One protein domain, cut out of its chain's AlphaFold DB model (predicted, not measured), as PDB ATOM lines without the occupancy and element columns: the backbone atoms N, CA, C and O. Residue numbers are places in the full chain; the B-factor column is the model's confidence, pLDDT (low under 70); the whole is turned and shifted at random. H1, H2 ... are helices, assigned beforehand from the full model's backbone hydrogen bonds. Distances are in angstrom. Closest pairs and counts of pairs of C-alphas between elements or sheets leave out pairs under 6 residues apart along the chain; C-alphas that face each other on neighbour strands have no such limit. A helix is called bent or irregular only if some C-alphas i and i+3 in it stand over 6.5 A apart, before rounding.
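Overview. This is residues 139 to 197 of the 227 residues of the protein "APH domain-containing protein" of Rhizophagus irregularis (UniProt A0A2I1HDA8). What shape does the model show? A long helix, H1, and a shorter one, H2, that folds back from its far end make a lopsided helical hairpin shaped like a narrow V, and ahead of H1 a loose loop sticks out with residues 150 to 160, of which 159 and 160 belong to H1. What is it made of, and how large is it? The printed part has 59 residues, with two named helices in the order H1, H2 and no named strand; its class is all helix. It is loose, with a radius of gyration of the C-alphas of 13.0 A, and elongated, spanning 39 by 22 by 14 A.

Arrangement. Where do the two helices meet? H1, residues 159 to 183, touches H2, residues 185 to 196, with residues 176 to 180 alone, and H2 touches it with residues 186 to 191 alone. Their closest C-alphas, those of Ile 180 and Gly 188, are 5.4 A apart. How do they run? They form a helical hairpin, opposite ways at a steep tilt of 35.2 degrees, only just past shallow. What do the backbones show? In H1 and H2 every O i to N i+4 pair is within hydrogen-bond range.

Along the chain. Where is the longest helix? H1 runs 35.6 A from C-alpha 159 at (-1.400, 1.110, 5.554) to C-alpha 183 at (-19.941, 7.993, -24.062). Where does the other end? H2 measures 16.3 A and ends at C-alpha 196, at (-20.309, 16.028, -6.242).

Size, cuts and confidence. How far does it reach? The two C-alphas farthest apart, those of Phe 154 and Ile 182, are 39.2 A apart. Is anything cut, long or uncertain? The printed part has no cut, the link from H1 to H2 is tight, residues 139 to 158 hold no named element, and residues 149 to 154 have pLDDT under 70.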
ATOM      1  N   LEU A 139     -25.961   3.703 -15.950       89.00
ATOM      2  CA  LEU A 139     -24.820   3.034 -16.580       89.00
ATOM      3  C   LEU A 139     -23.474   3.671 -16.200       89.00
ATOM      4  O   LEU A 139     -22.462   2.976 -16.111       89.00
ATOM      5  N   CYS A 140     -23.440   4.994 -16.034       89.69
ATOM      6  CA  CYS A 140     -22.242   5.749 -15.679       89.69
ATOM      7  C   CYS A 140     -22.017   5.715 -14.169       89.69
ATOM      8  O   CYS A 140     -22.220   6.717 -13.487       89.69
ATOM      9  N   ASP A 141     -21.553   4.573 -13.670       88.50
ATOM     10  CA  ASP A 141     -21.101   4.408 -12.292       88.50
ATOM     11  C   ASP A 141     -19.718   3.744 -12.239       88.50
ATOM     12  O   ASP A 141     -19.310   3.017 -13.152       88.50
ATOM     13  N   TYR A 142     -18.968   4.019 -11.176       90.00
ATOM     14  CA  TYR A 142     -17.705   3.339 -10.932       90.00
ATOM     15  C   TYR A 142     -17.978   1.911 -10.452       90.00
ATOM     16  O   TYR A 142     -18.794   1.724  -9.552       90.00
ATOM     17  N   PRO A 143     -17.251   0.899 -10.959       87.62
ATOM     18  CA  PRO A 143     -17.311  -0.442 -10.406       87.62
ATOM     19  C   PRO A 143     -17.024  -0.445  -8.904       87.62
ATOM     20  O   PRO A 143     -16.091   0.226  -8.453       87.62
ATOM     21  N   ILE A 144     -17.773  -1.252  -8.149       83.38
ATOM     22  CA  ILE A 144     -17.743  -1.281  -6.676       83.38
ATOM     23  C   ILE A 144     -16.326  -1.419  -6.092       83.38
ATOM     24  O   ILE A 144     -16.007  -0.854  -5.050       83.38
ATOM     25  N   TRP A 145     -15.422  -2.117  -6.784       84.31
ATOM     26  CA  TRP A 145     -14.049  -2.326  -6.316       84.31
ATOM     27  C   TRP A 145     -13.131  -1.100  -6.460       84.31
ATOM     28  O   TRP A 145     -12.103  -1.054  -5.772       84.31
ATOM     29  N   ILE A 146     -13.490  -0.118  -7.299       88.50
ATOM     30  CA  ILE A 146     -12.778   1.165  -7.457       88.50
ATOM     31  C   ILE A 146     -13.578   2.373  -6.957       88.50
ATOM     32  O   ILE A 146     -13.153   3.511  -7.173       88.50
ATOM     33  N   GLN A 147     -14.716   2.157  -6.295       83.94
ATOM     34  CA  GLN A 147     -15.414   3.212  -5.562       83.94
ATOM     35  C   GLN A 147     -14.539   3.725  -4.404       83.94
ATOM     36  O   GLN A 147     -13.745   2.970  -3.832       83.94
ATOM     37  N   GLU A 148     -14.611   5.027  -4.108       75.25
ATOM     38  CA  GLU A 148     -13.934   5.568  -2.929       75.25
ATOM     39  C   GLU A 148     -14.647   5.065  -1.676       75.25
ATOM     40  O   GLU A 148     -15.873   5.080  -1.597       75.25
ATOM     41  N   ILE A 149     -13.870   4.590  -0.706       69.62
ATOM     42  CA  ILE A 149     -14.393   4.240   0.611       69.62
ATOM     43  C   ILE A 149     -14.339   5.522   1.436       69.62
ATOM     44  O   ILE A 149     -13.249   6.039   1.698       69.62
ATOM     45  N   GLU A 150     -15.501   6.045   1.814       65.06
ATOM     46  CA  GLU A 150     -15.574   7.137   2.777       65.06
ATOM     47  C   GLU A 150     -15.388   6.572   4.181       65.06
ATOM     48  O   GLU A 150     -16.195   5.772   4.646       65.06
ATOM     49  N   TYR A 151     -14.301   6.969   4.837       66.62
ATOM     50  CA  TYR A 151     -14.024   6.589   6.217       66.62
ATOM     51  C   TYR A 151     -14.627   7.623   7.159       66.62
ATOM     52  O   TYR A 151     -14.503   8.833   6.937       66.62
ATOM     53  N   GLU A 152     -15.227   7.151   8.247       69.12
ATOM     54  CA  GLU A 152     -15.675   8.041   9.316       69.12
ATOM     55  C   GLU A 152     -14.462   8.765   9.946       69.12
ATOM     56  O   GLU A 152     -13.366   8.197   9.999       69.12
ATOM     57  N   PRO A 153     -14.613   9.993  10.492       61.66
ATOM     58  CA  PRO A 153     -13.501  10.837  10.967       61.66
ATOM     59  C   PRO A 153     -12.581  10.218  12.037       61.66
ATOM     60  O   PRO A 153     -11.565  10.814  12.396       61.66
ATOM     61  N   PHE A 154     -12.941   9.051  12.576       69.06
ATOM     62  CA  PHE A 154     -12.235   8.347  13.644       69.06
ATOM     63  C   PHE A 154     -11.889   6.893  13.295       69.06
ATOM     64  O   PHE A 154     -11.414   6.161  14.167       69.06
ATOM     65  N   GLU A 155     -12.113   6.456  12.055       75.25
ATOM     66  CA  GLU A 155     -11.711   5.118  11.633       75.25
ATOM     67  C   GLU A 155     -10.194   5.033  11.455       75.25
ATOM     68  O   GLU A 155      -9.551   5.855  10.797       75.25
ATOM     69  N   PHE A 156      -9.600   4.016  12.079       77.38
ATOM     70  CA  PHE A 156      -8.195   3.702  11.879       77.38
ATOM     71  C   PHE A 156      -8.024   3.064  10.499       77.38
ATOM     72  O   PHE A 156      -8.397   1.911  10.300       77.38
ATOM     73  N   ILE A 157      -7.429   3.808   9.569       77.50
ATOM     74  CA  ILE A 157      -7.107   3.320   8.226       77.50
ATOM     75  C   ILE A 157      -5.755   2.611   8.282       77.50
ATOM     76  O   ILE A 157      -4.737   3.205   8.648       77.50
ATOM     77  N   SER A 158      -5.726   1.339   7.903       82.75
ATOM     78  CA  SER A 158      -4.482   0.579   7.800       82.75
ATOM     79  C   SER A 158      -3.626   1.044   6.614       82.75
ATOM     80  O   SER A 158      -4.134   1.507   5.593       82.75
ATOM     81  N   ASP A 159      -2.308   0.826   6.681       85.81
ATOM     82  CA  ASP A 159      -1.400   1.110   5.554       85.81
ATOM     83  C   ASP A 159      -1.823   0.391   4.258       85.81
ATOM     84  O   ASP A 159      -1.620   0.899   3.155       85.81
ATOM     85  N   LYS A 160      -2.442  -0.793   4.387       84.75
ATOM     86  CA  LYS A 160      -2.972  -1.564   3.256       84.75
ATOM     87  C   LYS A 160      -4.151  -0.864   2.587       84.75
ATOM     88  O   LYS A 160      -4.216  -0.833   1.363       84.75
ATOM     89  N   GLU A 161      -5.063  -0.304   3.372       82.81
ATOM     90  CA  GLU A 161      -6.210   0.451   2.860       82.81
ATOM     91  C   GLU A 161      -5.761   1.761   2.221       82.81
ATOM     92  O   GLU A 161      -6.203   2.090   1.123       82.81
ATOM     93  N   LEU A 162      -4.798   2.455   2.832       82.31
ATOM     94  CA  LEU A 162      -4.216   3.658   2.244       82.31
ATOM     95  C   LEU A 162      -3.559   3.368   0.885       82.31
ATOM     96  O   LEU A 162      -3.710   4.148  -0.058       82.31
ATOM     97  N   GLN A 163      -2.833   2.254   0.775       85.00
ATOM     98  CA  GLN A 163      -2.222   1.831  -0.484       85.00
ATOM     99  C   GLN A 163      -3.280   1.465  -1.532       85.00
ATOM    100  O   GLN A 163      -3.197   1.938  -2.666       85.00
ATOM    101  N   ARG A 164      -4.312   0.706  -1.143       84.69
ATOM    102  CA  ARG A 164      -5.445   0.369  -2.016       84.69
ATOM    103  C   ARG A 164      -6.153   1.620  -2.539       84.69
ATOM    104  O   ARG A 164      -6.451   1.691  -3.724       84.69
ATOM    105  N   ASN A 165      -6.376   2.627  -1.694       82.06
ATOM    106  CA  ASN A 165      -7.019   3.875  -2.112       82.06
ATOM    107  C   ASN A 165      -6.187   4.617  -3.168       82.06
ATOM    108  O   ASN A 165      -6.738   5.095  -4.157       82.06
ATOM    109  N   LYS A 166      -4.858   4.671  -3.009       84.75
ATOM    110  CA  LYS A 166      -3.962   5.279  -4.011       84.75
ATOM    111  C   LYS A 166      -4.009   4.544  -5.351       84.75
ATOM    112  O   LYS A 166      -4.007   5.181  -6.401       84.75
ATOM    113  N   GLU A 167      -4.051   3.214  -5.323       87.75
ATOM    114  CA  GLU A 167      -4.187   2.397  -6.535       87.75
ATOM    115  C   GLU A 167      -5.544   2.630  -7.209       87.75
ATOM    116  O   GLU A 167      -5.602   2.887  -8.415       87.75
ATOM    117  N   ASN A 168      -6.622   2.649  -6.421       90.00
ATOM    118  CA  ASN A 168      -7.971   2.932  -6.901       90.00
ATOM    119  C   ASN A 168      -8.077   4.318  -7.546       90.00
ATOM    120  O   ASN A 168      -8.703   4.431  -8.595       90.00
ATOM    121  N   GLN A 169      -7.417   5.352  -7.014       88.06
ATOM    122  CA  GLN A 169      -7.391   6.680  -7.645       88.06
ATOM    123  C   GLN A 169      -6.841   6.631  -9.079       88.06
ATOM    124  O   GLN A 169      -7.430   7.214  -9.990       88.06
ATOM    125  N   GLY A 170      -5.753   5.889  -9.311       91.12
ATOM    126  CA  GLY A 170      -5.209   5.694 -10.658       91.12
ATOM    127  C   GLY A 170      -6.180   4.956 -11.586       91.12
ATOM    128  O   GLY A 170      -6.374   5.358 -12.737       91.12
ATOM    129  N   LEU A 171      -6.837   3.910 -11.074       92.50
ATOM    130  CA  LEU A 171      -7.834   3.141 -11.824       92.50
ATOM    131  C   LEU A 171      -9.083   3.962 -12.155       92.50
ATOM    132  O   LEU A 171      -9.600   3.842 -13.263       92.50
ATOM    133  N   ARG A 172      -9.542   4.830 -11.248       92.94
ATOM    134  CA  ARG A 172     -10.684   5.731 -11.476       92.94
ATOM    135  C   ARG A 172     -10.406   6.713 -12.602       92.94
ATOM    136  O   ARG A 172     -11.238   6.854 -13.493       92.94
ATOM    137  N   VAL A 173      -9.221   7.326 -12.627       93.62
ATOM    138  CA  VAL A 173      -8.813   8.214 -13.732       93.62
ATOM    139  C   VAL A 173      -8.825   7.459 -15.061       93.62
ATOM    140  O   VAL A 173      -9.343   7.965 -16.057       93.62
ATOM    141  N   HIS A 174      -8.292   6.236 -15.082       94.38
ATOM    142  CA  HIS A 174      -8.314   5.403 -16.282       94.38
ATOM    143  C   HIS A 174      -9.746   5.054 -16.717       94.38
ATOM    144  O   HIS A 174     -10.096   5.253 -17.880       94.38
ATOM    145  N   PHE A 175     -10.589   4.609 -15.781       94.31
ATOM    146  CA  PHE A 175     -11.989   4.273 -16.031       94.31
ATOM    147  C   PHE A 175     -12.771   5.469 -16.578       94.31
ATOM    148  O   PHE A 175     -13.422   5.355 -17.613       94.31
ATOM    149  N   ARG A 176     -12.636   6.641 -15.948       94.62
ATOM    150  CA  ARG A 176     -13.271   7.885 -16.394       94.62
ATOM    151  C   ARG A 176     -12.873   8.242 -17.828       94.62
ATOM    152  O   ARG A 176     -13.728   8.618 -18.624       94.62
ATOM    153  N   ASN A 177     -11.596   8.089 -18.183       96.12
ATOM    154  CA  ASN A 177     -11.125   8.350 -19.546       96.12
ATOM    155  C   ASN A 177     -11.728   7.376 -20.571       96.12
ATOM    156  O   ASN A 177     -12.099   7.800 -21.667       96.12
ATOM    157  N   GLU A 178     -11.869   6.092 -20.231       95.38
ATOM    158  CA  GLU A 178     -12.538   5.123 -21.109       95.38
ATOM    159  C   GLU A 178     -14.049   5.386 -21.213       95.38
ATOM    160  O   GLU A 178     -14.604   5.319 -22.311       95.38
ATOM    161  N   VAL A 179     -14.711   5.800 -20.127       92.88
ATOM    162  CA  VAL A 179     -16.109   6.266 -20.159       92.88
ATOM    163  C   VAL A 179     -16.260   7.464 -21.096       92.88
ATOM    164  O   VAL A 179     -17.166   7.463 -21.926       92.88
ATOM    165  N   ILE A 180     -15.356   8.448 -21.048       94.88
ATOM    166  CA  ILE A 180     -15.371   9.595 -21.974       94.88
ATOM    167  C   ILE A 180     -15.154   9.153 -23.420       94.88
ATOM    168  O   ILE A 180     -15.795   9.660 -24.338       94.88
ATOM    169  N   LYS A 181     -14.275   8.185 -23.653       96.06
ATOM    170  CA  LYS A 181     -14.021   7.655 -24.994       96.06
ATOM    171  C   LYS A 181     -15.235   6.926 -25.581       96.06
ATOM    172  O   LYS A 181     -15.440   6.995 -26.791       96.06
ATOM    173  N   ILE A 182     -16.031   6.252 -24.748       91.62
ATOM    174  CA  ILE A 182     -17.218   5.492 -25.176       91.62
ATOM    175  C   ILE A 182     -18.466   6.386 -25.256       91.62
ATOM    176  O   ILE A 182     -19.204   6.324 -26.239       91.62
ATOM    177  N   PHE A 183     -18.702   7.223 -24.244       88.88
ATOM    178  CA  PHE A 183     -19.941   7.993 -24.062       88.88
ATOM    179  C   PHE A 183     -19.770   9.509 -24.261       88.88
ATOM    180  O   PHE A 183     -20.732  10.270 -24.128       88.88
ATOM    181  N   GLY A 184     -18.564   9.965 -24.605       91.38
ATOM    182  CA  GLY A 184     -18.209  11.377 -24.731       91.38
ATOM    183  C   GLY A 184     -18.007  12.067 -23.380       91.38
ATOM    184  O   GLY A 184     -18.213  11.481 -22.319       91.38
ATOM    185  N   GLU A 185     -17.672  13.362 -23.420       92.38
ATOM    186  CA  GLU A 185     -17.496  14.214 -22.224       92.38
ATOM    187  C   GLU A 185     -18.663  14.127 -21.241       92.38
ATOM    188  O   GLU A 185     -18.495  14.201 -20.029       92.38
ATOM    189  N   LYS A 186     -19.859  13.899 -21.772       88.69
ATOM    190  CA  LYS A 186     -21.070  13.735 -20.991       88.69
ATOM    191  C   LYS A 186     -21.019  12.545 -20.027       88.69
ATOM    192  O   LYS A 186     -21.484  12.678 -18.905       88.69
ATOM    193  N   GLY A 187     -20.459  11.403 -20.430       90.31
ATOM    194  CA  GLY A 187     -20.291  10.264 -19.521       90.31
ATOM    195  C   GLY A 187     -19.363  10.606 -18.353       90.31
ATOM    196  O   GLY A 187     -19.651  10.262 -17.211       90.31
ATOM    197  N   GLY A 188     -18.294  11.364 -18.628       91.81
ATOM    198  CA  GLY A 188     -17.414  11.909 -17.593       91.81
ATOM    199  C   GLY A 188     -18.140  12.872 -16.651       91.81
ATOM    200  O   GLY A 188     -18.012  12.746 -15.442       91.81
ATOM    201  N   GLN A 189     -18.963  13.776 -17.193       90.81
ATOM    202  CA  GLN A 189     -19.778  14.698 -16.393       90.81
ATOM    203  C   GLN A 189     -20.765  13.966 -15.478       90.81
ATOM    204  O   GLN A 189     -20.944  14.386 -14.343       90.81
ATOM    205  N   LEU A 190     -21.385  12.872 -15.939       91.12
ATOM    206  CA  LEU A 190     -22.290  12.070 -15.107       91.12
ATOM    207  C   LEU A 190     -21.551  11.413 -13.931       91.12
ATOM    208  O   LEU A 190     -22.058  11.457 -12.812       91.12
ATOM    209  N   LEU A 191     -20.345  10.876 -14.162       90.81
ATOM    210  CA  LEU A 191     -19.495  10.352 -13.085       90.81
ATOM    211  C   LEU A 191     -19.125  11.449 -12.078       90.81
ATOM    212  O   LEU A 191     -19.297  11.261 -10.877       90.81
ATOM    213  N   ASP A 192     -18.680  12.612 -12.562       89.12
ATOM    214  CA  ASP A 192     -18.312  13.737 -11.695       89.12
ATOM    215  C   ASP A 192     -19.531  14.247 -10.902       89.12
ATOM    216  O   ASP A 192     -19.419  14.648  -9.744       89.12
ATOM    217  N   MET A 193     -20.722  14.237 -11.506       88.25
ATOM    218  CA  MET A 193     -21.960  14.622 -10.832       88.25
ATOM    219  C   MET A 193     -22.340  13.646  -9.719       88.25
ATOM    220  O   MET A 193     -22.757  14.114  -8.664       88.25
ATOM    221  N   LYS A 194     -22.171  12.330  -9.911       87.56
ATOM    222  CA  LYS A 194     -22.403  11.332  -8.849       87.56
ATOM    223  C   LYS A 194     -21.519  11.570  -7.628       87.56
ATOM    224  O   LYS A 194     -21.973  11.394  -6.505       87.56
ATOM    225  N   GLU A 195     -20.283  12.016  -7.834       84.12
ATOM    226  CA  GLU A 195     -19.361  12.327  -6.736       84.12
ATOM    227  C   GLU A 195     -19.720  13.639  -6.014       84.12
ATOM    228  O   GLU A 195     -19.596  13.736  -4.791       84.12
ATOM    229  N   ASN A 196     -20.159  14.661  -6.759       84.12
ATOM    230  CA  ASN A 196     -20.309  16.028  -6.242       84.12
ATOM    231  C   ASN A 196     -21.736  16.398  -5.806       84.12
ATOM    232  O   ASN A 196     -21.907  17.307  -4.990       84.12
ATOM    233  N   ASP A 197     -22.765  15.740  -6.343       85.81
ATOM    234  CA  ASP A 197     -24.172  16.021  -6.056       85.81
ATOM    235  C   ASP A 197     -24.911  14.757  -5.607       85.81
ATOM    236  O   ASP A 197     -25.476  13.995  -6.394       85.81
TER     237      ASP A 197